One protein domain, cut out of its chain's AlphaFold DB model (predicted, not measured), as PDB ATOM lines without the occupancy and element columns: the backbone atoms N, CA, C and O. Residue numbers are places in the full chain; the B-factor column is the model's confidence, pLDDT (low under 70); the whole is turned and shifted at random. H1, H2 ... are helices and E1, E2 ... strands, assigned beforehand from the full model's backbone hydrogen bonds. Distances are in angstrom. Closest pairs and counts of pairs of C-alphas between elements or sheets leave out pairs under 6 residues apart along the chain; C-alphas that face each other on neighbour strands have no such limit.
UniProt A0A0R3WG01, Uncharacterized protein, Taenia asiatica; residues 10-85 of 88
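What this domain is: This is residues 10 to 85 of the 88 residues of an uncharacterized protein of Taenia asiatica (UniProt A0A0R3WG01). A long two-strand hairpin, E1 and E2, makes the backbone of this elongated domain, with the short strand E3 paired beside the last residues of E1 and the helix H2 placed at that same end, close to E3. The four-residue helix H1 is a small turn beside the hairpin, reached from the far end of E2, and the long unnamed stretch of residues 59 to 71 leads from E3 to H2. The printed part has 76 residues, with three named strands and two named helices in the order E1, E2, H1, E3, H2; the antiparallel sheet has the order E2, E1, E3. The class is mixed, helices and strands, with 38 residues in named elements. The whole is compact, with a radius of gyration of the C-alphas of 12.7 A, and the C-alphas span 40 by 22 by 20 A along their three main axes.

Where its parts are: Strand E1 is residues 10 to 18, 25.2 A from first to last C-alpha; it begins at C-alpha 10, at (25.095, -46.857, -3.802), and ends at C-alpha 18, at (21.910, -24.323, -14.624). Strand E2 is residues 25 to 34, the longest strand by residues, and measures 25.9 A. Strand E3 is residues 56 to 58, with 6.7 A from first to last C-alpha. Helix H1 is residues 42 to 45 and spans 6.0 A. Helix H2 is residues 72 to 83, the longest helix, 16.1 A from first to last C-alpha, and it ends at C-alpha 83, at (17.474, -13.904, -4.211).

How they stand to each other: E1 is the inner strand of the sheet, and E2 and E3 are its edge strands. E1 and E2 form a hairpin, antiparallel with 158 degrees between their directions; C-alphas 30 and 13 face each other at 4.3 A. Within hydrogen-bond range across this pair are, for instance, N 10 and O 33 at 2.8 A and N 29 and O 14 at 2.9 A. E1 and E3 are antiparallel at 148 degrees, and C-alphas 16 and 58 face each other at 4.6 A. N 17 and O 57 are 2.9 A apart, and N 57 and O 17 are 3.0 A apart. E2, H1 and E3 form a split strand-helix-strand unit, two strands that run the same way in one sheet with a helix between them along the chain and E1 between them in the sheet; its crossover is right-handed. H1 is on the sheet but only grazes it, with its residues 43 to 44. H1 and E2 are near each other, with 5 pairs of C-alphas within 10 A. H2 is also on the sheet and only grazes it, with its residues 74 to 78. H2 and E3 have 3 pairs of C-alphas within 8 A, the closest being those of Arg 57 and Ile 78 at 7.3 A. H1 and H2 are apart. In H2 each O i to N i+4 pair is within hydrogen-bond range; H1 is too short for such a pair, and its 1 pair of O i and N i+3 is not within range.

The domain as a whole: The two C-alphas farthest apart are those of Ser 36 and Ser 84, 40.6 A, and C-alphas 10 and 85 are 34.6 A apart. The printed part runs from residue 10 to residue 85 with no cut. The link from E3 to H2 is long, with 13 residues; the links E1 to E2, E2 to H1 and H1 to E3 are short. The mean pLDDT of the printed part is 76.8. Confidence is low, under 70, in residues 38 to 54, of which 42 to 45 belong to H1.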
ATOM      1  N   TRP A  10      26.236 -47.727  -3.559       83.62
ATOM      2  CA  TRP A  10      25.095 -46.857  -3.802       83.62
ATOM      3  C   TRP A  10      25.086 -46.434  -5.265       83.62
ATOM      4  O   TRP A  10      26.093 -45.945  -5.764       83.62
ATOM      5  N   CYS A  11      23.946 -46.563  -5.934       86.38
ATOM      6  CA  CYS A  11      23.759 -46.056  -7.291       86.38
ATOM      7  C   CYS A  11      22.978 -44.744  -7.192       86.38
ATOM      8  O   CYS A  11      21.773 -44.760  -6.929       86.38
ATOM      9  N   ILE A  12      23.651 -43.605  -7.345       84.94
ATOM     10  CA  ILE A  12      23.037 -42.290  -7.142       84.94
ATOM     11  C   ILE A  12      22.779 -41.624  -8.498       84.94
ATOM     12  O   ILE A  12      23.731 -41.365  -9.238       84.94
ATOM     13  N   PRO A  13      21.518 -41.303  -8.846       87.38
ATOM     14  CA  PRO A  13      21.227 -40.489 -10.014       87.38
ATOM     15  C   PRO A  13      21.595 -39.033  -9.720       87.38
ATOM     16  O   PRO A  13      20.892 -38.328  -8.997       87.38
ATOM     17  N   ILE A  14      22.700 -38.576 -10.297       84.75
ATOM     18  CA  ILE A  14      23.127 -37.184 -10.252       84.75
ATOM     19  C   ILE A  14      22.482 -36.436 -11.412       84.75
ATOM     20  O   ILE A  14      22.691 -36.750 -12.586       84.75
ATOM     21  N   ILE A  15      21.687 -35.433 -11.060       86.12
ATOM     22  CA  ILE A  15      21.055 -34.510 -12.000       86.12
ATOM     23  C   ILE A  15      21.666 -33.133 -11.770       86.12
ATOM     24  O   ILE A  15      21.728 -32.675 -10.625       86.12
ATOM     25  N   VAL A  16      22.108 -32.494 -12.851       84.88
ATOM     26  CA  VAL A  16      22.725 -31.164 -12.848       84.88
ATOM     27  C   VAL A  16      21.921 -30.248 -13.758       84.88
ATOM     28  O   VAL A  16      21.587 -30.634 -14.879       84.88
ATOM     29  N   CYS A  17      21.641 -29.037 -13.297       84.94
ATOM     30  CA  CYS A  17      21.003 -27.974 -14.061       84.94
ATOM     31  C   CYS A  17      21.808 -26.674 -13.960       84.94
ATOM     32  O   CYS A  17      22.744 -26.552 -13.159       84.94
ATOM     33  N   THR A  18      21.433 -25.701 -14.783       84.12
ATOM     34  CA  THR A  18      21.910 -24.323 -14.624       84.12
ATOM     35  C   THR A  18      21.454 -23.742 -13.283       84.12
ATOM     36  O   THR A  18      20.437 -24.173 -12.735       84.12
ATOM     37  N   VAL A  19      22.191 -22.773 -12.733       83.44
ATOM     38  CA  VAL A  19      21.803 -22.137 -11.460       83.44
ATOM     39  C   VAL A  19      20.449 -21.418 -11.548       83.44
ATOM     40  O   VAL A  19      19.649 -21.471 -10.611       83.44
ATOM     41  N   GLU A  20      20.213 -20.796 -12.701       82.25
ATOM     42  CA  GLU A  20      19.087 -19.924 -13.033       82.25
ATOM     43  C   GLU A  20      17.802 -20.685 -13.372       82.25
ATOM     44  O   GLU A  20      16.722 -20.160 -13.155       82.25
ATOM     45  N   ASP A  21      17.896 -21.922 -13.858       81.94
ATOM     46  CA  ASP A  21      16.735 -22.678 -14.325       81.94
ATOM     47  C   ASP A  21      16.892 -24.172 -13.996       81.94
ATOM     48  O   ASP A  21      17.787 -24.861 -14.508       81.94
ATOM     49  N   SER A  22      16.004 -24.655 -13.119       82.50
ATOM     50  CA  SER A  22      15.951 -26.040 -12.634       82.50
ATOM     51  C   SER A  22      15.546 -27.045 -13.724       82.50
ATOM     52  O   SER A  22      15.886 -28.225 -13.621       82.50
ATOM     53  N   GLU A  23      14.862 -26.589 -14.776       84.56
ATOM     54  CA  GLU A  23      14.400 -27.401 -15.906       84.56
ATOM     55  C   GLU A  23      15.435 -27.447 -17.041       84.56
ATOM     56  O   GLU A  23      15.455 -28.385 -17.846       84.56
ATOM     57  N   ARG A  24      16.375 -26.491 -17.079       85.19
ATOM     58  CA  ARG A  24      17.542 -26.520 -17.979       85.19
ATOM     59  C   ARG A  24      18.607 -27.471 -17.456       85.19
ATOM     60  O   ARG A  24      19.639 -27.089 -16.897       85.19
ATOM     61  N   LEU A  25      18.337 -28.751 -17.670       85.25
ATOM     62  CA  LEU A  25      19.228 -29.840 -17.308       85.25
ATOM     63  C   LEU A  25      20.473 -29.836 -18.190       85.25
ATOM     64  O   LEU A  25      20.397 -29.919 -19.413       85.25
ATOM     65  N   LEU A  26      21.626 -29.792 -17.537       81.75
ATOM     66  CA  LEU A  26      22.934 -29.907 -18.165       81.75
ATOM     67  C   LEU A  26      23.368 -31.370 -18.247       81.75
ATOM     68  O   LEU A  26      24.037 -31.769 -19.197       81.75
ATOM     69  N   LEU A  27      22.990 -32.178 -17.250       81.50
ATOM     70  CA  LEU A  27      23.394 -33.574 -17.177       81.50
ATOM     71  C   LEU A  27      22.441 -34.430 -16.344       81.50
ATOM     72  O   LEU A  27      21.907 -34.004 -15.319       81.50
ATOM     73  N   ARG A  28      22.324 -35.694 -16.753       85.62
ATOM     74  CA  ARG A  28      21.824 -36.798 -15.933       85.62
ATOM     75  C   ARG A  28      22.819 -37.947 -16.013       85.62
ATOM     76  O   ARG A  28      23.090 -38.443 -17.105       85.62
ATOM     77  N   LYS A  29      23.368 -38.363 -14.876       84.31
ATOM     78  CA  LYS A  29      24.333 -39.462 -14.806       84.31
ATOM     79  C   LYS A  29      24.121 -40.270 -13.537       84.31
ATOM     80  O   LYS A  29      24.001 -39.703 -12.459       84.31
ATOM     81  N   VAL A  30      24.103 -41.592 -13.661       85.75
ATOM     82  CA  VAL A  30      24.166 -42.481 -12.497       85.75
ATOM     83  C   VAL A  30      25.628 -42.629 -12.097       85.75
ATOM     84  O   VAL A  30      26.483 -42.882 -12.946       85.75
ATOM     85  N   VAL A  31      25.909 -42.412 -10.818       83.25
ATOM     86  CA  VAL A  31      27.233 -42.582 -10.226       83.25
ATOM     87  C   VAL A  31      27.158 -43.712  -9.215       83.25
ATOM     88  O   VAL A  31      26.344 -43.666  -8.292       83.25
ATOM     89  N   ASP A  32      28.022 -44.704  -9.395       84.50
ATOM     90  CA  ASP A  32      28.200 -45.785  -8.438       84.50
ATOM     91  C   ASP A  32      29.222 -45.356  -7.385       84.50
ATOM     92  O   ASP A  32      30.365 -45.017  -7.697       84.50
ATOM     93  N   ILE A  33      28.793 -45.339  -6.128       81.38
ATOM     94  CA  ILE A  33      29.606 -44.964  -4.977       81.38
ATOM     95  C   ILE A  33      29.781 -46.204  -4.101       81.38
ATOM     96  O   ILE A  33      28.806 -46.661  -3.500       81.38
ATOM     97  N   PRO A  34      30.999 -46.759  -3.987       83.88
ATOM     98  CA  PRO A  34      31.264 -47.856  -3.065       83.88
ATOM     99  C   PRO A  34      30.921 -47.451  -1.630       83.88
ATOM    100  O   PRO A  34      31.299 -46.368  -1.185       83.88
ATOM    101  N   SER A  35      30.272 -48.329  -0.866       81.00
ATOM    102  CA  SER A  35      29.942 -48.044   0.542       81.00
ATOM    103  C   SER A  35      31.181 -47.884   1.429       81.00
ATOM    104  O   SER A  35      31.096 -47.313   2.511       81.00
ATOM    105  N   SER A  36      32.338 -48.365   0.969       80.38
ATOM    106  CA  SER A  36      33.640 -48.207   1.622       80.38
ATOM    107  C   SER A  36      34.367 -46.905   1.261       80.38
ATOM    108  O   SER A  36      35.504 -46.719   1.691       80.38
ATOM    109  N   ALA A  37      33.785 -46.035   0.428       74.62
ATOM    110  CA  ALA A  37      34.430 -44.791   0.022       74.62
ATOM    111  C   ALA A  37      34.627 -43.866   1.235       74.62
ATOM    112  O   ALA A  37      33.665 -43.475   1.890       74.62
ATOM    113  N   SER A  38      35.877 -43.486   1.509       67.38
ATOM    114  CA  SER A  38      36.216 -42.525   2.568       67.38
ATOM    115  C   SER A  38      35.763 -41.103   2.225       67.38
ATOM    116  O   SER A  38      35.399 -40.351   3.123       67.38
ATOM    117  N   ASN A  39      35.740 -40.760   0.932       64.88
ATOM    118  CA  ASN A  39      35.325 -39.461   0.397       64.88
ATOM    119  C   ASN A  39      34.415 -39.641  -0.834       64.88
ATOM    120  O   ASN A  39      34.843 -39.433  -1.969       64.88
ATOM    121  N   PRO A  40      33.140 -40.025  -0.650       61.44
ATOM    122  CA  PRO A  40      32.211 -40.264  -1.761       61.44
ATOM    123  C   PRO A  40      31.885 -39.002  -2.591       61.44
ATOM    124  O   PRO A  40      31.259 -39.092  -3.645       61.44
ATOM    125  N   TRP A  41      32.304 -37.823  -2.123       58.72
ATOM    126  CA  TRP A  41      32.006 -36.510  -2.693       58.72
ATOM    127  C   TRP A  41      33.003 -36.043  -3.780       58.72
ATOM    128  O   TRP A  41      32.630 -35.216  -4.611       58.72
ATOM    129  N   GLU A  42      34.224 -36.596  -3.860       55.97
ATOM    130  CA  GLU A  42      35.244 -36.198  -4.862       55.97
ATOM    131  C   GLU A  42      34.917 -36.636  -6.306       55.97
ATOM    132  O   GLU A  42      35.428 -36.071  -7.278       55.97
ATOM    133  N   VAL A  43      34.027 -37.620  -6.471       55.41
ATOM    134  CA  VAL A  43      33.700 -38.217  -7.780       55.41
ATOM    135  C   VAL A  43      32.891 -37.267  -8.670       55.41
ATOM    136  O   VAL A  43      32.936 -37.361  -9.897       55.41
ATOM    137  N   ILE A  44      32.147 -36.341  -8.063       57.53
ATOM    138  CA  ILE A  44      31.190 -35.493  -8.773       57.53
ATOM    139  C   ILE A  44      31.875 -34.182  -9.189       57.53
ATOM    140  O   ILE A  44      31.921 -33.878 -10.372       57.53
ATOM    141  N   CYS A  45      32.503 -33.439  -8.275       52.09
ATOM    142  CA  CYS A  45      33.033 -32.096  -8.568       52.09
ATOM    143  C   CYS A  45      34.164 -32.049  -9.616       52.09
ATOM    144  O   CYS A  45      34.273 -31.065 -10.353       52.09
ATOM    145  N   SER A  46      34.983 -33.101  -9.714       51.84
ATOM    146  CA  SER A  46      36.120 -33.172 -10.647       51.84
ATOM    147  C   SER A  46      35.704 -33.356 -12.113       51.84
ATOM    148  O   SER A  46      36.410 -32.906 -13.012       51.84
ATOM    149  N   GLN A  47      34.531 -33.945 -12.375       55.75
ATOM    150  CA  GLN A  47      34.023 -34.135 -13.741       55.75
ATOM    151  C   GLN A  47      33.388 -32.869 -14.341       55.75
ATOM    152  O   GLN A  47      33.202 -32.810 -15.555       55.75
ATOM    153  N   TYR A  48      33.058 -31.859 -13.525       57.44
ATOM    154  CA  TYR A  48      32.189 -30.743 -13.940       57.44
ATOM    155  C   TYR A  48      32.845 -29.356 -13.878       57.44
ATOM    156  O   TYR A  48      32.200 -28.358 -14.191       57.44
ATOM    157  N   HIS A  49      34.136 -29.293 -13.539       51.28
ATOM    158  CA  HIS A  49      34.912 -28.052 -13.447       51.28
ATOM    159  C   HIS A  49      35.049 -27.202 -14.738       51.28
ATOM    160  O   HIS A  49      35.282 -26.006 -14.581       51.28
ATOM    161  N   PRO A  50      34.888 -27.694 -15.993       47.38
ATOM    162  CA  PRO A  50      35.087 -26.812 -17.153       47.38
ATOM    163  C   PRO A  50      33.841 -26.068 -17.666       47.38
ATOM    164  O   PRO A  50      33.996 -25.210 -18.528       47.38
ATOM    165  N   VAL A  51      32.609 -26.394 -17.236       47.16
ATOM    166  CA  VAL A  51      31.418 -26.076 -18.069       47.16
ATOM    167  C   VAL A  51      30.606 -24.844 -17.648       47.16
ATOM    168  O   VAL A  51      29.809 -24.371 -18.451       47.16
ATOM    169  N   SER A  52      30.790 -24.225 -16.476       51.34
ATOM    170  CA  SER A  52      30.021 -22.997 -16.206       51.34
ATOM    171  C   SER A  52      30.741 -21.966 -15.347       51.34
ATOM    172  O   SER A  52      30.765 -22.051 -14.121       51.34
ATOM    173  N   SER A  53      31.158 -20.886 -15.996       54.00
ATOM    174  CA  SER A  53      31.309 -19.563 -15.379       54.00
ATOM    175  C   SER A  53      29.995 -18.999 -14.804       54.00
ATOM    176  O   SER A  53      30.016 -17.952 -14.174       54.00
ATOM    177  N   HIS A  54      28.865 -19.682 -15.020       60.62
ATOM    178  CA  HIS A  54      27.511 -19.242 -14.669       60.62
ATOM    179  C   HIS A  54      26.895 -20.011 -13.481       60.62
ATOM    180  O   HIS A  54      25.725 -19.820 -13.178       60.62
ATOM    181  N   GLY A  55      27.661 -20.872 -12.800       74.62
ATOM    182  CA  GLY A  55      27.172 -21.669 -11.668       74.62
ATOM    183  C   GLY A  55      26.268 -22.849 -12.063       74.62
ATOM    184  O   GLY A  55      25.482 -22.790 -13.010       74.62
ATOM    185  N   ILE A  56      26.364 -23.944 -11.305       80.06
ATOM    186  CA  ILE A  56      25.530 -25.144 -11.468       80.06
ATOM    187  C   ILE A  56      24.749 -25.444 -10.193       80.06
ATOM    188  O   ILE A  56      25.202 -25.144  -9.087       80.06
ATOM    189  N   ARG A  57      23.611 -26.122 -10.343       84.81
ATOM    190  CA  ARG A  57      22.864 -26.723  -9.235       84.81
ATOM    191  C   ARG A  57      22.720 -28.216  -9.455       84.81
ATOM    192  O   ARG A  57      22.365 -28.681 -10.536       84.81
ATOM    193  N   LEU A  58      23.000 -28.977  -8.408       85.44
ATOM    194  CA  LEU A  58      22.744 -30.404  -8.348       85.44
ATOM    195  C   LEU A  58      21.418 -30.660  -7.646       85.44
ATOM    196  O   LEU A  58      21.010 -29.911  -6.756       85.44
ATOM    197  N   LYS A  59      20.795 -31.783  -8.002       84.94
ATOM    198  CA  LYS A  59      19.536 -32.235  -7.401       84.94
ATOM    199  C   LYS A  59      18.425 -31.168  -7.523       84.94
ATOM    200  O   LYS A  59      17.840 -30.787  -6.501       84.94
ATOM    201  N   PRO A  60      18.121 -30.677  -8.744       83.88
ATOM    202  CA  PRO A  60      16.977 -29.791  -8.939       83.88
ATOM    203  C   PRO A  60      15.705 -30.439  -8.383       83.88
ATOM    204  O   PRO A  60      15.550 -31.666  -8.419       83.88
ATOM    205  N   ASN A  61      14.823 -29.617  -7.810       81.31
ATOM    206  CA  ASN A  61      13.528 -30.026  -7.250       81.31
ATOM    207  C   ASN A  61      13.604 -31.095  -6.138       81.31
ATOM    208  O   ASN A  61      12.603 -31.715  -5.794       81.31
ATOM    209  N   ALA A  62      14.793 -31.335  -5.570       80.25
ATOM    210  CA  ALA A  62      15.029 -32.289  -4.489       80.25
ATOM    211  C   ALA A  62      14.569 -33.746  -4.759       80.25
ATOM    212  O   ALA A  62      14.361 -34.500  -3.812       80.25
ATOM    213  N   VAL A  63      14.517 -34.189  -6.022       79.12
ATOM    214  CA  VAL A  63      13.941 -35.493  -6.444       79.12
ATOM    215  C   VAL A  63      14.726 -36.739  -5.956       79.12
ATOM    216  O   VAL A  63      14.222 -37.856  -6.017       79.12
ATOM    217  N   GLY A  64      15.952 -36.582  -5.438       77.94
ATOM    218  CA  GLY A  64      16.803 -37.690  -4.961       77.94
ATOM    219  C   GLY A  64      16.885 -37.875  -3.434       77.94
ATOM    220  O   GLY A  64      16.675 -36.946  -2.657       77.94
ATOM    221  N   PHE A  65      17.314 -39.055  -2.982       84.12
ATOM    222  CA  PHE A  65      17.587 -39.350  -1.563       84.12
ATOM    223  C   PHE A  65      19.076 -39.182  -1.216       84.12
ATOM    224  O   PHE A  65      19.739 -40.112  -0.769       84.12
ATOM    225  N   TYR A  66      19.613 -37.988  -1.467       83.69
ATOM    226  CA  TYR A  66      20.979 -37.601  -1.099       83.69
ATOM    227  C   TYR A  66      21.055 -36.100  -0.790       83.69
ATOM    228  O   TYR A  66      20.204 -35.324  -1.239       83.69
ATOM    229  N   SER A  67      22.069 -35.693  -0.031       82.88
ATOM    230  CA  SER A  67      22.383 -34.284   0.229       82.88
ATOM    231  C   SER A  67      23.539 -33.830  -0.654       82.88
ATOM    232  O   SER A  67      24.383 -34.637  -1.037       82.88
ATOM    233  N   VAL A  68      23.575 -32.537  -0.974       80.88
ATOM    234  CA  VAL A  68      24.661 -31.930  -1.748       80.88
ATOM    235  C   VAL A  68      25.396 -30.938  -0.862       80.88
ATOM    236  O   VAL A  68      24.764 -30.092  -0.233       80.88
ATOM    237  N   LEU A  69      26.722 -31.046  -0.836       80.62
ATOM    238  CA  LEU A  69      27.606 -30.051  -0.247       80.62
ATOM    239  C   LEU A  69      28.247 -29.256  -1.385       80.62
ATOM    240  O   LEU A  69      28.859 -29.842  -2.276       80.62
ATOM    241  N   TYR A  70      28.078 -27.938  -1.358       80.38
ATOM    242  CA  TYR A  70      28.681 -27.029  -2.327       80.38
ATOM    243  C   TYR A  70      29.855 -26.294  -1.690       80.38
ATOM    244  O   TYR A  70      29.785 -25.907  -0.524       80.38
ATOM    245  N   GLU A  71      30.892 -26.041  -2.485       79.69
ATOM    246  CA  GLU A  71      31.926 -25.070  -2.130       79.69
ATOM    247  C   GLU A  71      31.300 -23.678  -1.919       79.69
ATOM    248  O   GLU A  71      30.364 -23.321  -2.650       79.69
ATOM    249  N   PRO A  72      31.815 -22.855  -0.982       82.62
ATOM    250  CA  PRO A  72      31.227 -21.555  -0.652       82.62
ATOM    251  C   PRO A  72      31.014 -20.638  -1.862       82.62
ATOM    252  O   PRO A  72      29.985 -19.975  -1.956       82.62
ATOM    253  N   ALA A  73      31.944 -20.636  -2.822       80.50
ATOM    254  CA  ALA A  73      31.830 -19.823  -4.033       80.50
ATOM    255  C   ALA A  73      30.599 -20.196  -4.877       80.50
ATOM    256  O   ALA A  73      29.864 -19.316  -5.316       80.50
ATOM    257  N   ILE A  74      30.339 -21.495  -5.051       79.56
ATOM    258  CA  ILE A  74      29.180 -21.991  -5.806       79.56
ATOM    259  C   ILE A  74      27.895 -21.727  -5.018       79.56
ATOM    260  O   ILE A  74      26.899 -21.294  -5.593       79.56
ATOM    261  N   MET A  75      27.921 -21.948  -3.698       85.38
ATOM    262  CA  MET A  75      26.777 -21.668  -2.831       85.38
ATOM    263  C   MET A  75      26.350 -20.198  -2.919       85.38
ATOM    264  O   MET A  75      25.161 -19.924  -3.045       85.38
ATOM    265  N   ASN A  76      27.297 -19.258  -2.917       86.06
ATOM    266  CA  ASN A  76      26.988 -17.834  -3.047       86.06
ATOM    267  C   ASN A  76      26.271 -17.528  -4.368       86.06
ATOM    268  O   ASN A  76      25.220 -16.896  -4.347       86.06
ATOM    269  N   THR A  77      26.757 -18.062  -5.494       83.69
ATOM    270  CA  THR A  77      26.089 -17.911  -6.798       83.69
ATOM    271  C   THR A  77      24.668 -18.488  -6.794       83.69
ATOM    272  O   THR A  77      23.752 -17.887  -7.351       83.69
ATOM    273  N   ILE A  78      24.454 -19.633  -6.135       82.69
ATOM    274  CA  ILE A  78      23.115 -20.222  -5.970       82.69
ATOM    275  C   ILE A  78      22.206 -19.286  -5.165       82.69
ATOM    276  O   ILE A  78      21.072 -19.032  -5.569       82.69
ATOM    277  N   MET A  79      22.694 -18.765  -4.038       86.31
ATOM    278  CA  MET A  79      21.925 -17.880  -3.159       86.31
ATOM    279  C   MET A  79      21.579 -16.550  -3.831       86.31
ATOM    280  O   MET A  79      20.469 -16.048  -3.647       86.31
ATOM    281  N   GLU A  80      22.482 -15.998  -4.640       86.69
ATOM    282  CA  GLU A  80      22.228 -14.808  -5.457       86.69
ATOM    283  C   GLU A  80      21.114 -15.060  -6.478       86.69
ATOM    284  O   GLU A  80      20.160 -14.285  -6.529       86.69
ATOM    285  N   ALA A  81      21.172 -16.176  -7.214       81.81
ATOM    286  CA  ALA A  81      20.153 -16.536  -8.203       81.81
ATOM    287  C   ALA A  81      18.761 -16.777  -7.582       81.81
ATOM    288  O   ALA A  81      17.737 -16.439  -8.180       81.81
ATOM    289  N   ILE A  82      18.712 -17.350  -6.372       82.62
ATOM    290  CA  ILE A  82      17.465 -17.490  -5.603       82.62
ATOM    291  C   ILE A  82      16.946 -16.107  -5.194       82.62
ATOM    292  O   ILE A  82      15.761 -15.816  -5.349       82.62
ATOM    293  N   SER A  83      17.834 -15.242  -4.698       85.00
ATOM    294  CA  SER A  83      17.474 -13.904  -4.211       85.00
ATOM    295  C   SER A  83      16.982 -12.978  -5.324       85.00
ATOM    296  O   SER A  83      16.147 -12.114  -5.070       85.00
ATOM    297  N   SER A  84      17.461 -13.157  -6.558       83.31
ATOM    298  CA  SER A  84      17.022 -12.378  -7.721       83.31
ATOM    299  C   SER A  84      15.666 -12.814  -8.287       83.31
ATOM    300  O   SER A  84      15.177 -12.181  -9.220       83.31
ATOM    301  N   GLY A  85      15.050 -13.877  -7.750       73.62
ATOM    302  CA  GLY A  85      13.783 -14.412  -8.259       73.62
ATOM    303  C   GLY A  85      13.911 -15.077  -9.632       73.62
ATOM    304  O   GLY A  85      12.912 -15.252 -10.324       73.62
TER     305      GLY A  85